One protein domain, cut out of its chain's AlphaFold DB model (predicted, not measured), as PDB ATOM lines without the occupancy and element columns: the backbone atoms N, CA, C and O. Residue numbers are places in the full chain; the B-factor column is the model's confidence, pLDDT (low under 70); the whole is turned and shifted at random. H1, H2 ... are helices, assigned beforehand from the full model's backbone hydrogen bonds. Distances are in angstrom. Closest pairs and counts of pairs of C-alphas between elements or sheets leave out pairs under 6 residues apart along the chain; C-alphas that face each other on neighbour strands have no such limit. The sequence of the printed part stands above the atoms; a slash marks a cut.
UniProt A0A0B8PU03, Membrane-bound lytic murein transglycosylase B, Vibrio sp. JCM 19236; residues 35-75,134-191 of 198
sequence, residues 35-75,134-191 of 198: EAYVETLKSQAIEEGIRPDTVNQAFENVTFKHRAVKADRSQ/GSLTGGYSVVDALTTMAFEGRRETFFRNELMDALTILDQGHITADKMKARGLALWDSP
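Overview. This is residues 35 to 75 and 134 to 191 of the 198 residues of the protein "Membrane-bound lytic murein transglycosylase B" of Vibrio sp. JCM 19236 (UniProt A0A0B8PU03). Two helices side by side, H4 and H5, make a helical hairpin at the core, and a second helical hairpin, H1 and H2, packs on it at one end of the longest axis, with H2 on residues 167 to 171 of H5. The short helix H3 packs on H4 at the other end of that axis, and after H5 residues 172 to 191, with no named element, fold back past the beginning of H4. The printed part has 99 residues with five named helices, in the order H1, H2, H3, H4, H5, and no named strand; the class is all helix. The whole is compact, with a radius of gyration of the C-alphas of 12.8 A, and the C-alphas span 36 by 32 by 21 A along their three main axes.

Arrangement. The hub is H5, residues 156 to 171, the longest helix, which touches three other helices. H4, residues 142 to 152, touches H5 with 18 pairs of C-alphas within 8 A, the closest being those of Ala 150 and Glu 156, 4.1 A apart. The two run opposite ways at a shallow tilt of 22 degrees and form a helical hairpin, two touching helices joined one after the other and running opposite ways. H2, residues 52 to 59, touches H5 at a steep tilt of 59 degrees, opposite ways; the closest C-alphas are those of Thr 54 and Asp 171, 5.7 A apart, and H5 touches H2 with residues 167 to 171 alone. H1, residues 35 to 47, only just touches H5, with 3 pairs of C-alphas within 8 A, the closest being those of Ala 45 and Met 164, 6.4 A apart. H1 touches H5 with residues 41 to 45 alone, H5 touches H1 with residues 160 to 167 alone, and the tilt is steep, 58 degrees, the same way. H1 and H2 form a second helical hairpin: they touch and run opposite ways at a shallow tilt of 35.0 degrees, only just short of steep, and the C-alphas of Ile 46 and Pro 52 are the closest, 6.2 A apart. H1 is close to H4 but not clearly touching it, with the closest C-alphas, those of Tyr 37 and Phe 151, 7.1 A apart. H3, residues 66 to 73, touches H4 at a steep tilt of 66 degrees, the same way; the closest C-alphas are those of Ala 68 and Ala 145, 6.6 A apart. H3 is apart from H1, H2 and H5. Of the five touching pairs two are at a shallow tilt, and the packing is part aligned, part crossed. In H1, H2, H3, H4 and H5 every O i to N i+4 pair is within hydrogen-bond range. Outside the helices, residues 140 to 141 pair with residues 181 to 182, antiparallel, as strands do.

Along the chain. H5, 16 residues, measures 22.3 A from first to last C-alpha, from C-alpha 156 at (18.313, -42.986, -56.669) to C-alpha 171 at (19.846, -60.712, -43.273). H4, residues 142 to 152, measures 15.3 A. H1 begins at C-alpha 35, at (5.373, -52.070, -57.461), and measures 18.7 A to C-alpha 47. H2, residues 52 to 59, measures 10.6 A, and H3, residues 66 to 73, 11.0 A.

Size, cuts and confidence. The C-alphas of Asp 53 and Gln 75 are the two farthest apart, at 36.8 A. Residues 76 to 133 are cut out, and C-alphas 75 and 134 are 25.0 A apart across the cut, which lies in the link from H3 to H4. The links H1 to H2 and H4 to H5 are tight, and H2 to H3 is short. The mean pLDDT of the printed part is 85.5; residues 71 to 72, 74 to 75, 136 to 138 and 183 to 191 are under 70.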
ATOM      1  N   GLU A  35       5.391 -50.625 -57.657       94.19
ATOM      2  CA  GLU A  35       5.373 -52.070 -57.461       94.19
ATOM      3  C   GLU A  35       6.368 -52.761 -58.399       94.19
ATOM      4  O   GLU A  35       7.155 -53.591 -57.953       94.19
ATOM      5  N   ALA A  36       6.404 -52.369 -59.679       94.62
ATOM      6  CA  ALA A  36       7.374 -52.904 -60.630       94.62
ATOM      7  C   ALA A  36       8.814 -52.592 -60.196       94.62
ATOM      8  O   ALA A  36       9.687 -53.454 -60.254       94.62
ATOM      9  N   TYR A  37       9.057 -51.379 -59.695       95.44
ATOM     10  CA  TYR A  37      10.363 -51.000 -59.165       95.44
ATOM     11  C   TYR A  37      10.752 -51.800 -57.916       95.44
ATOM     12  O   TYR A  37      11.898 -52.232 -57.796       95.44
ATOM     13  N   VAL A  38       9.810 -52.057 -57.006       96.88
ATOM     14  CA  VAL A  38      10.043 -52.926 -55.843       96.88
ATOM     15  C   VAL A  38      10.514 -54.310 -56.290       96.88
ATOM     16  O   VAL A  38      11.490 -54.816 -55.744       96.88
ATOM     17  N   GLU A  39       9.901 -54.897 -57.319       96.81
ATOM     18  CA  GLU A  39      10.337 -56.198 -57.846       96.81
ATOM     19  C   GLU A  39      11.751 -56.154 -58.455       96.81
ATOM     20  O   GLU A  39      12.521 -57.109 -58.295       96.81
ATOM     21  N   THR A  40      12.153 -55.030 -59.070       96.25
ATOM     22  CA  THR A  40      13.549 -54.854 -59.518       96.25
ATOM     23  C   THR A  40      14.529 -54.826 -58.345       96.25
ATOM     24  O   THR A  40      15.570 -55.476 -58.401       96.25
ATOM     25  N   LEU A  41      14.171 -54.149 -57.248       97.50
ATOM     26  CA  LEU A  41      15.001 -54.081 -56.044       97.50
ATOM     27  C   LEU A  41      15.095 -55.434 -55.335       97.50
ATOM     28  O   LEU A  41      16.169 -55.795 -54.863       97.50
ATOM     29  N   LYS A  42      13.998 -56.200 -55.283       98.00
ATOM     30  CA  LYS A  42      14.004 -57.562 -54.733       98.00
ATOM     31  C   LYS A  42      14.945 -58.474 -55.513       98.00
ATOM     32  O   LYS A  42      15.746 -59.176 -54.902       98.00
ATOM     33  N   SER A  43      14.862 -58.439 -56.843       97.81
ATOM     34  CA  SER A  43      15.740 -59.225 -57.718       97.81
ATOM     35  C   SER A  43      17.207 -58.865 -57.487       97.81
ATOM     36  O   SER A  43      18.018 -59.750 -57.234       97.81
ATOM     37  N   GLN A  44      17.521 -57.566 -57.454       96.94
ATOM     38  CA  GLN A  44      18.874 -57.088 -57.183       96.94
ATOM     39  C   GLN A  44      19.384 -57.540 -55.804       96.94
ATOM     40  O   GLN A  44      20.502 -58.029 -55.698       96.94
ATOM     41  N   ALA A  45      18.571 -57.431 -54.749       98.00
ATOM     42  CA  ALA A  45      18.966 -57.856 -53.406       98.00
ATOM     43  C   ALA A  45      19.328 -59.353 -53.350       98.00
ATOM     44  O   ALA A  45      20.304 -59.741 -52.706       98.00
ATOM     45  N   ILE A  46      18.562 -60.196 -54.051       98.12
ATOM     46  CA  ILE A  46      18.836 -61.635 -54.152       98.12
ATOM     47  C   ILE A  46      20.127 -61.891 -54.939       98.12
ATOM     48  O   ILE A  46      20.930 -62.729 -54.531       98.12
ATOM     49  N   GLU A  47      20.355 -61.166 -56.039       97.69
ATOM     50  CA  GLU A  47      21.602 -61.241 -56.818       97.69
ATOM     51  C   GLU A  47      22.832 -60.834 -55.992       97.69
ATOM     52  O   GLU A  47      23.898 -61.432 -56.135       97.69
ATOM     53  N   GLU A  48      22.673 -59.877 -55.076       96.75
ATOM     54  CA  GLU A  48      23.701 -59.457 -54.116       96.75
ATOM     55  C   GLU A  48      23.882 -60.442 -52.939       96.75
ATOM     56  O   GLU A  48      24.754 -60.252 -52.090       96.75
ATOM     57  N   GLY A  49      23.117 -61.538 -52.912       97.44
ATOM     58  CA  GLY A  49      23.284 -62.648 -51.972       97.44
ATOM     59  C   GLY A  49      22.426 -62.569 -50.708       97.44
ATOM     60  O   GLY A  49      22.609 -63.387 -49.806       97.44
ATOM     61  N   ILE A  50      21.481 -61.628 -50.628       98.12
ATOM     62  CA  ILE A  50      20.531 -61.539 -49.510       98.12
ATOM     63  C   ILE A  50      19.514 -62.682 -49.627       98.12
ATOM     64  O   ILE A  50      19.000 -62.970 -50.712       98.12
ATOM     65  N   ARG A  51      19.194 -63.354 -48.510       98.31
ATOM     66  CA  ARG A  51      18.298 -64.519 -48.550       98.31
ATOM     67  C   ARG A  51      16.895 -64.116 -49.025       98.31
ATOM     68  O   ARG A  51      16.354 -63.130 -48.516       98.31
ATOM     69  N   PRO A  52      16.248 -64.907 -49.906       97.75
ATOM     70  CA  PRO A  52      14.903 -64.604 -50.400       97.75
ATOM     71  C   PRO A  52      13.874 -64.373 -49.288       97.75
ATOM     72  O   PRO A  52      13.047 -63.475 -49.403       97.75
ATOM     73  N   ASP A  53      13.954 -65.119 -48.183       97.19
ATOM     74  CA  ASP A  53      13.051 -64.947 -47.038       97.19
ATOM     75  C   ASP A  53      13.209 -63.575 -46.370       97.19
ATOM     76  O   ASP A  53      12.212 -62.927 -46.051       97.19
ATOM     77  N   THR A  54      14.450 -63.100 -46.213       97.00
ATOM     78  CA  THR A  54      14.746 -61.765 -45.676       97.00
ATOM     79  C   THR A  54      14.178 -60.687 -46.597       97.00
ATOM     80  O   THR A  54      13.525 -59.757 -46.124       97.00
ATOM     81  N   VAL A  55      14.383 -60.822 -47.912       97.50
ATOM     82  CA  VAL A  55      13.840 -59.896 -48.917       97.50
ATOM     83  C   VAL A  55      12.311 -59.878 -48.854       97.50
ATOM     84  O   VAL A  55      11.706 -58.816 -48.724       97.50
ATOM     85  N   ASN A  56      11.671 -61.045 -48.869       95.56
ATOM     86  CA  ASN A  56      10.215 -61.153 -48.810       95.56
ATOM     87  C   ASN A  56       9.649 -60.513 -47.539       95.56
ATOM     88  O   ASN A  56       8.696 -59.742 -47.625       95.56
ATOM     89  N   GLN A  57      10.266 -60.766 -46.383       94.88
ATOM     90  CA  GLN A  57       9.849 -60.173 -45.116       94.88
ATOM     91  C   GLN A  57      10.057 -58.652 -45.088       94.88
ATOM     92  O   GLN A  57       9.190 -57.918 -44.615       94.88
ATOM     93  N   ALA A  58      11.190 -58.161 -45.592       95.19
ATOM     94  CA  ALA A  58      11.495 -56.734 -45.614       95.19
ATOM     95  C   ALA A  58      10.509 -55.946 -46.491       95.19
ATOM     96  O   ALA A  58      10.117 -54.835 -46.135       95.19
ATOM     97  N   PHE A  59      10.086 -56.530 -47.615       96.06
ATOM     98  CA  PHE A  59       9.204 -55.883 -48.587       96.06
ATOM     99  C   PHE A  59       7.712 -56.228 -48.433       96.06
ATOM    100  O   PHE A  59       6.905 -55.681 -49.182       96.06
ATOM    101  N   GLU A  60       7.321 -57.084 -47.480       91.06
ATOM    102  CA  GLU A  60       5.950 -57.618 -47.335       91.06
ATOM    103  C   GLU A  60       4.866 -56.527 -47.327       91.06
ATOM    104  O   GLU A  60       3.811 -56.686 -47.933       91.06
ATOM    105  N   ASN A  61       5.141 -55.395 -46.673       87.38
ATOM    106  CA  ASN A  61       4.198 -54.286 -46.509       87.38
ATOM    107  C   ASN A  61       4.759 -52.949 -47.022       87.38
ATOM    108  O   ASN A  61       4.349 -51.876 -46.559       87.38
ATOM    109  N   VAL A  62       5.717 -53.004 -47.956       93.19
ATOM    110  CA  VAL A  62       6.356 -51.792 -48.473       93.19
ATOM    111  C   VAL A  62       5.318 -50.927 -49.182       93.19
ATOM    112  O   VAL A  62       4.547 -51.387 -50.022       93.19
ATOM    113  N   THR A  63       5.268 -49.648 -48.829       91.88
ATOM    114  CA  THR A  63       4.315 -48.703 -49.421       91.88
ATOM    115  C   THR A  63       4.982 -47.365 -49.665       91.88
ATOM    116  O   THR A  63       5.781 -46.894 -48.851       91.88
ATOM    117  N   PHE A  64       4.611 -46.725 -50.772       90.38
ATOM    118  CA  PHE A  64       5.144 -45.422 -51.140       90.38
ATOM    119  C   PHE A  64       4.807 -44.358 -50.085       90.38
ATOM    120  O   PHE A  64       3.647 -44.158 -49.711       90.38
ATOM    121  N   LYS A  65       5.819 -43.635 -49.594       88.38
ATOM    122  CA  LYS A  65       5.648 -42.619 -48.544       88.38
ATOM    123  C   LYS A  65       5.668 -41.204 -49.117       88.38
ATOM    124  O   LYS A  65       6.678 -40.515 -49.061       88.38
ATOM    125  N   HIS A  66       4.514 -40.677 -49.531       83.88
ATOM    126  CA  HIS A  66       4.407 -39.288 -50.026       83.88
ATOM    127  C   HIS A  66       4.997 -38.225 -49.077       83.88
ATOM    128  O   HIS A  66       5.552 -37.220 -49.520       83.88
ATOM    129  N   ARG A  67       4.888 -38.435 -47.757       75.94
ATOM    130  CA  ARG A  67       5.464 -37.520 -46.759       75.94
ATOM    131  C   ARG A  67       6.994 -37.476 -46.800       75.94
ATOM    132  O   ARG A  67       7.535 -36.404 -46.563       75.94
ATOM    133  N   ALA A  68       7.653 -38.594 -47.107       71.94
ATOM    134  CA  ALA A  68       9.107 -38.665 -47.254       71.94
ATOM    135  C   ALA A  68       9.579 -37.775 -48.410       71.94
ATOM    136  O   ALA A  68      10.394 -36.881 -48.207       71.94
ATOM    137  N   VAL A  69       8.953 -37.927 -49.580       77.31
ATOM    138  CA  VAL A  69       9.241 -37.102 -50.763       77.31
ATOM    139  C   VAL A  69       9.027 -35.618 -50.484       77.31
ATOM    140  O   VAL A  69       9.862 -34.783 -50.824       77.31
ATOM    141  N   LYS A  70       7.906 -35.267 -49.840       75.62
ATOM    142  CA  LYS A  70       7.627 -33.870 -49.502       75.62
ATOM    143  C   LYS A  70       8.702 -33.295 -48.578       75.62
ATOM    144  O   LYS A  70       9.138 -32.180 -48.826       75.62
ATOM    145  N   ALA A  71       9.108 -34.044 -47.552       69.00
ATOM    146  CA  ALA A  71      10.120 -33.616 -46.590       69.00
ATOM    147  C   ALA A  71      11.499 -33.416 -47.239       69.00
ATOM    148  O   ALA A  71      12.118 -32.383 -47.010       69.00
ATOM    149  N   ASP A  72      11.941 -34.346 -48.093       69.94
ATOM    150  CA  ASP A  72      13.207 -34.238 -48.835       69.94
ATOM    151  C   ASP A  72      13.257 -32.999 -49.751       69.94
ATOM    152  O   ASP A  72      14.296 -32.347 -49.904       69.94
ATOM    153  N   ARG A  73      12.112 -32.641 -50.341       71.25
ATOM    154  CA  ARG A  73      11.969 -31.444 -51.180       71.25
ATOM    155  C   ARG A  73      11.820 -30.158 -50.370       71.25
ATOM    156  O   ARG A  73      12.141 -29.086 -50.872       71.25
ATOM    157  N   SER A  74      11.327 -30.244 -49.137       65.56
ATOM    158  CA  SER A  74      11.078 -29.097 -48.267       65.56
ATOM    159  C   SER A  74      12.166 -28.961 -47.204       65.56
ATOM    160  O   SER A  74      11.880 -29.094 -46.012       65.56
ATOM    161  N   GLN A  75      13.408 -28.681 -47.604       59.53
ATOM    162  CA  GLN A  75      14.375 -28.157 -46.637       59.53
ATOM    163  C   GLN A  75      13.907 -26.756 -46.213       59.53
ATOM    164  O   GLN A  75      13.743 -25.891 -47.077       59.53
ATOM    165  N   GLY A 134      18.662 -43.139 -27.410       80.44
ATOM    166  CA  GLY A 134      17.833 -44.251 -27.887       80.44
ATOM    167  C   GLY A 134      16.338 -44.137 -27.571       80.44
ATOM    168  O   GLY A 134      15.581 -45.032 -27.927       80.44
ATOM    169  N   SER A 135      15.880 -43.055 -26.932       76.81
ATOM    170  CA  SER A 135      14.443 -42.855 -26.665       76.81
ATOM    171  C   SER A 135      13.648 -42.414 -27.899       76.81
ATOM    172  O   SER A 135      12.426 -42.551 -27.927       76.81
ATOM    173  N   LEU A 136      14.325 -41.896 -28.927       65.94
ATOM    174  CA  LEU A 136      13.715 -41.455 -30.178       65.94
ATOM    175  C   LEU A 136      14.044 -42.428 -31.316       65.94
ATOM    176  O   LEU A 136      14.851 -42.118 -32.185       65.94
ATOM    177  N   THR A 137      13.390 -43.588 -31.353       62.91
ATOM    178  CA  THR A 137      13.558 -44.591 -32.428       62.91
ATOM    179  C   THR A 137      12.711 -44.322 -33.679       62.91
ATOM    180  O   THR A 137      12.753 -45.075 -34.645       62.91
ATOM    181  N   GLY A 138      11.963 -43.217 -33.713       66.62
ATOM    182  CA  GLY A 138      11.134 -42.862 -34.864       66.62
ATOM    183  C   GLY A 138       9.978 -43.836 -35.126       66.62
ATOM    184  O   GLY A 138       9.708 -44.747 -34.348       66.62
ATOM    185  N   GLY A 139       9.237 -43.589 -36.204       74.25
ATOM    186  CA  GLY A 139       8.008 -44.326 -36.528       74.25
ATOM    187  C   GLY A 139       7.908 -44.776 -37.981       74.25
ATOM    188  O   GLY A 139       6.902 -45.372 -38.352       74.25
ATOM    189  N   TYR A 140       8.921 -44.489 -38.800       78.00
ATOM    190  CA  TYR A 140       8.922 -44.815 -40.222       78.00
ATOM    191  C   TYR A 140       9.773 -46.056 -40.466       78.00
ATOM    192  O   TYR A 140      10.890 -46.120 -39.960       78.00
ATOM    193  N   SER A 141       9.252 -47.010 -41.239       88.50
ATOM    194  CA  SER A 141      10.037 -48.130 -41.769       88.50
ATOM    195  C   SER A 141      11.203 -47.579 -42.594       88.50
ATOM    196  O   SER A 141      10.997 -46.727 -43.464       88.50
ATOM    197  N   VAL A 142      12.421 -48.030 -42.284       89.81
ATOM    198  CA  VAL A 142      13.628 -47.660 -43.039       89.81
ATOM    199  C   VAL A 142      13.525 -48.167 -44.473       89.81
ATOM    200  O   VAL A 142      13.773 -47.397 -45.396       89.81
ATOM    201  N   VAL A 143      13.066 -49.408 -44.655       93.50
ATOM    202  CA  VAL A 143      12.862 -50.017 -45.977       93.50
ATOM    203  C   VAL A 143      11.895 -49.169 -46.802       93.50
ATOM    204  O   VAL A 143      12.256 -48.718 -47.884       93.50
ATOM    205  N   ASP A 144      10.726 -48.820 -46.254       92.44
ATOM    206  CA  ASP A 144       9.736 -48.002 -46.964       92.44
ATOM    207  C   ASP A 144      10.308 -46.649 -47.397       92.44
ATOM    208  O   ASP A 144      10.043 -46.177 -48.505       92.44
ATOM    209  N   ALA A 145      11.065 -45.999 -46.508       89.44
ATOM    210  CA  ALA A 145      11.651 -44.695 -46.769       89.44
ATOM    211  C   ALA A 145      12.712 -44.776 -47.872       89.44
ATOM    212  O   ALA A 145      12.636 -44.015 -48.835       89.44
ATOM    213  N   LEU A 146      13.653 -45.717 -47.773       92.44
ATOM    214  CA  LEU A 146      14.722 -45.885 -48.756       92.44
ATOM    215  C   LEU A 146      14.170 -46.316 -50.118       92.44
ATOM    216  O   LEU A 146      14.536 -45.723 -51.126       92.44
ATOM    217  N   THR A 147      13.217 -47.252 -50.160       94.56
ATOM    218  CA  THR A 147      12.536 -47.652 -51.399       94.56
ATOM    219  C   THR A 147      11.779 -46.483 -52.031       94.56
ATOM    220  O   THR A 147      11.878 -46.269 -53.235       94.56
ATOM    221  N   THR A 148      11.058 -45.686 -51.232       92.56
ATOM    222  CA  THR A 148      10.348 -44.488 -51.720       92.56
ATOM    223  C   THR A 148      11.316 -43.477 -52.335       92.56
ATOM    224  O   THR A 148      11.037 -42.926 -53.397       92.56
ATOM    225  N   MET A 149      12.452 -43.233 -51.683       89.69
ATOM    226  CA  MET A 149      13.424 -42.230 -52.120       89.69
ATOM    227  C   MET A 149      14.288 -42.691 -53.288       89.69
ATOM    228  O   MET A 149      14.609 -41.892 -54.167       89.69
ATOM    229  N   ALA A 150      14.618 -43.980 -53.333       91.94
ATOM    230  CA  ALA A 150      15.194 -44.597 -54.515       91.94
ATOM    231  C   ALA A 150      14.214 -44.482 -55.691       91.94
ATOM    232  O   ALA A 150      14.619 -44.120 -56.792       91.94
ATOM    233  N   PHE A 151      12.912 -44.686 -55.433       92.50
ATOM    234  CA  PHE A 151      11.900 -44.591 -56.477       92.50
ATOM    235  C   PHE A 151      11.710 -43.175 -57.032       92.50
ATOM    236  O   PHE A 151      11.464 -43.003 -58.222       92.50
ATOM    237  N   GLU A 152      11.785 -42.165 -56.169       88.50
ATOM    238  CA  GLU A 152      11.549 -40.767 -56.537       88.50
ATOM    239  C   GLU A 152      12.610 -40.202 -57.495       88.50
ATOM    240  O   GLU A 152      12.297 -39.324 -58.299       88.50
ATOM    241  N   GLY A 153      13.826 -40.753 -57.468       83.19
ATOM    242  CA  GLY A 153      14.825 -40.556 -58.518       83.19
ATOM    243  C   GLY A 153      15.924 -39.539 -58.203       83.19
ATOM    244  O   GLY A 153      17.055 -39.725 -58.649       83.19
ATOM    245  N   ARG A 154      15.674 -38.504 -57.385       80.94
ATOM    246  CA  ARG A 154      16.620 -37.381 -57.192       80.94
ATOM    247  C   ARG A 154      18.017 -37.807 -56.722       80.94
ATOM    248  O   ARG A 154      19.014 -37.178 -57.071       80.94
ATOM    249  N   ARG A 155      18.099 -38.863 -55.906       85.25
ATOM    250  CA  ARG A 155      19.356 -39.494 -55.454       85.25
ATOM    251  C   ARG A 155      19.239 -41.021 -55.486       85.25
ATOM    252  O   ARG A 155      19.644 -41.689 -54.537       85.25
ATOM    253  N   GLU A 156      18.664 -41.562 -56.559       90.19
ATOM    254  CA  GLU A 156      18.313 -42.986 -56.669       90.19
ATOM    255  C   GLU A 156      19.456 -43.927 -56.272       90.19
ATOM    256  O   GLU A 156      19.297 -44.722 -55.350       90.19
ATOM    257  N   THR A 157      20.628 -43.795 -56.902       91.38
ATOM    258  CA  THR A 157      21.784 -44.667 -56.636       91.38
ATOM    259  C   THR A 157      22.180 -44.674 -55.163       91.38
ATOM    260  O   THR A 157      22.495 -45.723 -54.616       91.38
ATOM    261  N   PHE A 158      22.138 -43.512 -54.505       88.50
ATOM    262  CA  PHE A 158      22.459 -43.408 -53.084       88.50
ATOM    263  C   PHE A 158      21.455 -44.197 -52.242       88.50
ATOM    264  O   PHE A 158      21.852 -45.086 -51.499       88.50
ATOM    265  N   PHE A 159      20.158 -43.926 -52.393       92.06
ATOM    266  CA  PHE A 159      19.132 -44.585 -51.581       92.06
ATOM    267  C   PHE A 159      18.993 -46.077 -51.882       92.06
ATOM    268  O   PHE A 159      18.657 -46.848 -50.988       92.06
ATOM    269  N   ARG A 160      19.281 -46.491 -53.116       94.00
ATOM    270  CA  ARG A 160      19.337 -47.902 -53.489       94.00
ATOM    271  C   ARG A 160      20.479 -48.626 -52.782       94.00
ATOM    272  O   ARG A 160      20.252 -49.708 -52.261       94.00
ATOM    273  N   ASN A 161      21.666 -48.026 -52.711       94.06
ATOM    274  CA  ASN A 161      22.794 -48.623 -51.990       94.06
ATOM    275  C   ASN A 161      22.506 -48.716 -50.483       94.06
ATOM    276  O   ASN A 161      22.672 -49.777 -49.895       94.06
ATOM    277  N   GLU A 162      21.978 -47.643 -49.887       93.44
ATOM    278  CA  GLU A 162      21.554 -47.638 -48.477       93.44
ATOM    279  C   GLU A 162      20.484 -48.707 -48.196       93.44
ATOM    280  O   GLU A 162      20.467 -49.320 -47.130       93.44
ATOM    281  N   LEU A 163      19.584 -48.959 -49.156       95.75
ATOM    282  CA  LEU A 163      18.592 -50.024 -49.046       95.75
ATOM    283  C   LEU A 163      19.254 -51.406 -49.020       95.75
ATOM    284  O   LEU A 163      18.870 -52.226 -48.192       95.75
ATOM    285  N   MET A 164      20.253 -51.662 -49.869       97.50
ATOM    286  CA  MET A 164      20.975 -52.943 -49.863       97.50
ATOM    287  C   MET A 164      21.769 -53.152 -48.571       97.50
ATOM    288  O   MET A 164      21.745 -54.245 -47.999       97.50
ATOM    289  N   ASP A 165      22.386 -52.095 -48.039       96.31
ATOM    290  CA  ASP A 165      23.039 -52.134 -46.728       96.31
ATOM    291  C   ASP A 165      22.027 -52.445 -45.610       96.31
ATOM    292  O   ASP A 165      22.265 -53.316 -44.767       96.31
ATOM    293  N   ALA A 166      20.853 -51.808 -45.626       95.25
ATOM    294  CA  ALA A 166      19.787 -52.085 -44.666       95.25
ATOM    295  C   ALA A 166      19.283 -53.538 -44.758       95.25
ATOM    296  O   ALA A 166      19.122 -54.205 -43.733       95.25
ATOM    297  N   LEU A 167      19.078 -54.062 -45.968       97.00
ATOM    298  CA  LEU A 167      18.679 -55.457 -46.173       97.00
ATOM    299  C   LEU A 167      19.764 -56.435 -45.705       97.00
ATOM    300  O   LEU A 167      19.441 -57.458 -45.106       97.00
ATOM    301  N   THR A 168      21.040 -56.099 -45.889       97.50
ATOM    302  CA  THR A 168      22.166 -56.883 -45.365       97.50
ATOM    303  C   THR A 168      22.138 -56.947 -43.836       97.50
ATOM    304  O   THR A 168      22.330 -58.016 -43.254       97.50
ATOM    305  N   ILE A 169      21.841 -55.831 -43.162       94.94
ATOM    306  CA  ILE A 169      21.700 -55.786 -41.697       94.94
ATOM    307  C   ILE A 169      20.546 -56.687 -41.226       94.94
ATOM    308  O   ILE A 169      20.692 -57.397 -40.225       94.94
ATOM    309  N   LEU A 170      19.415 -56.680 -41.943       95.19
ATOM    310  CA  LEU A 170      18.288 -57.583 -41.673       95.19
ATOM    311  C   LEU A 170      18.689 -59.049 -41.873       95.19
ATOM    312  O   LEU A 170      18.381 -59.894 -41.034       95.19
ATOM    313  N   ASP A 171      19.423 -59.350 -42.945       97.12
ATOM    314  CA  ASP A 171      19.846 -60.712 -43.273       97.12
ATOM    315  C   ASP A 171      20.819 -61.288 -42.240       97.12
ATOM    316  O   ASP A 171      20.753 -62.470 -41.894       97.12
ATOM    317  N   GLN A 172      21.684 -60.440 -41.686       96.19
ATOM    318  CA  GLN A 172      22.598 -60.795 -40.602       96.19
ATOM    319  C   GLN A 172      21.897 -60.939 -39.240       96.19
ATOM    320  O   GLN A 172      22.511 -61.405 -38.282       96.19
ATOM    321  N   GLY A 173      20.611 -60.582 -39.141       93.94
ATOM    322  CA  GLY A 173      19.805 -60.774 -37.937       93.94
ATOM    323  C   GLY A 173      20.061 -59.755 -36.824       93.94
ATOM    324  O   GLY A 173      19.661 -59.995 -35.684       93.94
ATOM    325  N   HIS A 174      20.692 -58.614 -37.125       91.44
ATOM    326  CA  HIS A 174      20.961 -57.562 -36.129       91.44
ATOM    327  C   HIS A 174      19.683 -56.885 -35.622       91.44
ATOM    328  O   HIS A 174      19.622 -56.404 -34.491       91.44
ATOM    329  N   ILE A 175      18.651 -56.839 -36.465       90.75
ATOM    330  CA  ILE A 175      17.343 -56.259 -36.161       90.75
ATOM    331  C   ILE A 175      16.274 -56.907 -37.046       90.75
ATOM    332  O   ILE A 175      16.565 -57.380 -38.139       90.75
ATOM    333  N   THR A 176      15.027 -56.933 -36.581       90.50
ATOM    334  CA  THR A 176      13.887 -57.397 -37.383       90.50
ATOM    335  C   THR A 176      13.307 -56.248 -38.213       90.50
ATOM    336  O   THR A 176      13.369 -55.086 -37.799       90.50
ATOM    337  N   ALA A 177      12.713 -56.552 -39.372       88.56
ATOM    338  CA  ALA A 177      12.182 -55.536 -40.290       88.56
ATOM    339  C   ALA A 177      11.154 -54.602 -39.618       88.56
ATOM    340  O   ALA A 177      11.188 -53.389 -39.814       88.56
ATOM    341  N   ASP A 178      10.306 -55.137 -38.734       88.12
ATOM    342  CA  ASP A 178       9.315 -54.369 -37.969       88.12
ATOM    343  C   ASP A 178       9.940 -53.394 -36.956       88.12
ATOM    344  O   ASP A 178       9.306 -52.406 -36.573       88.12
ATOM    345  N   LYS A 179      11.180 -53.651 -36.524       87.94
ATOM    346  CA  LYS A 179      11.926 -52.824 -35.564       87.94
ATOM    347  C   LYS A 179      12.905 -51.865 -36.228       87.94
ATOM    348  O   LYS A 179      13.324 -50.914 -35.567       87.94
ATOM    349  N   MET A 180      13.238 -52.061 -37.504       88.50
ATOM    350  CA  MET A 180      14.119 -51.172 -38.260       88.50
ATOM    351  C   MET A 180      13.391 -49.874 -38.633       88.50
ATOM    352  O   MET A 180      12.915 -49.669 -39.752       88.50
ATOM    353  N   LYS A 181      13.278 -48.991 -37.638       85.81
ATOM    354  CA  LYS A 181      12.582 -47.712 -37.742       85.81
ATOM    355  C   LYS A 181      13.552 -46.549 -37.673       85.81
ATOM    356  O   LYS A 181      14.518 -46.566 -36.917       85.81
ATOM    357  N   ALA A 182      13.231 -45.509 -38.431       73.81
ATOM    358  CA  ALA A 182      13.944 -44.250 -38.405       73.81
ATOM    359  C   ALA A 182      13.031 -43.087 -38.028       73.81
ATOM    360  O   ALA A 182      11.803 -43.077 -38.215       73.81
ATOM    361  N   ARG A 183      13.669 -42.044 -37.496       69.31
ATOM    362  CA  ARG A 183      13.022 -40.759 -37.270       69.31
ATOM    363  C   ARG A 183      12.820 -40.065 -38.611       69.31
ATOM    364  O   ARG A 183      13.761 -39.893 -39.378       69.31
ATOM    365  N   GLY A 184      11.618 -39.531 -38.808       56.03
ATOM    366  CA  GLY A 184      11.251 -38.692 -39.952       56.03
ATOM    367  C   GLY A 184      12.020 -37.367 -40.080       56.03
ATOM    368  O   GLY A 184      11.590 -36.528 -40.849       56.03
ATOM    369  N   LEU A 185      13.120 -37.159 -39.345       47.59
ATOM    370  CA  LEU A 185      14.050 -36.036 -39.526       47.59
ATOM    371  C   LEU A 185      15.492 -36.526 -39.791       47.59
ATOM    372  O   LEU A 185      16.189 -35.934 -40.597       47.59
ATOM    373  N   ALA A 186      15.923 -37.636 -39.175       48.06
ATOM    374  CA  ALA A 186      17.305 -38.129 -39.268       48.06
ATOM    375  C   ALA A 186      17.675 -38.675 -40.662       48.06
ATOM    376  O   ALA A 186      18.809 -38.516 -41.088       48.06
ATOM    377  N   LEU A 187      16.714 -39.241 -41.403       50.66
ATOM    378  CA  LEU A 187      16.930 -39.636 -42.804       50.66
ATOM    379  C   LEU A 187      17.001 -38.438 -43.773       50.66
ATOM    380  O   LEU A 187      17.424 -38.605 -44.911       50.66
ATOM    381  N   TRP A 188      16.564 -37.247 -43.350       53.84
ATOM    382  CA  TRP A 188      16.214 -36.144 -44.260       53.84
ATOM    383  C   TRP A 188      17.111 -34.913 -44.092       53.84
ATOM    384  O   TRP A 188      17.339 -34.196 -45.060       53.84
ATOM    385  N   ASP A 189      17.648 -34.683 -42.887       40.09
ATOM    386  CA  ASP A 189      18.464 -33.497 -42.562       40.09
ATOM    387  C   ASP A 189      19.976 -33.703 -42.789       40.09
ATOM    388  O   ASP A 189      20.755 -32.750 -42.747       40.09
ATOM    389  N   SER A 190      20.439 -34.936 -43.027       37.44
ATOM    390  CA  SER A 190      21.855 -35.186 -43.313       37.44
ATOM    391  C   SER A 190      22.090 -36.470 -44.106       37.44
ATOM    392  O   SER A 190      22.037 -37.560 -43.541       37.44
ATOM    393  N   PRO A 191      22.467 -36.359 -45.394       39.12
ATOM    394  CA  PRO A 191      23.019 -37.471 -46.171       39.12
ATOM    395  C   PRO A 191      24.191 -38.194 -45.488       39.12
ATOM    396  O   PRO A 191      24.459 -39.348 -45.797       39.12
TER     397      PRO A 191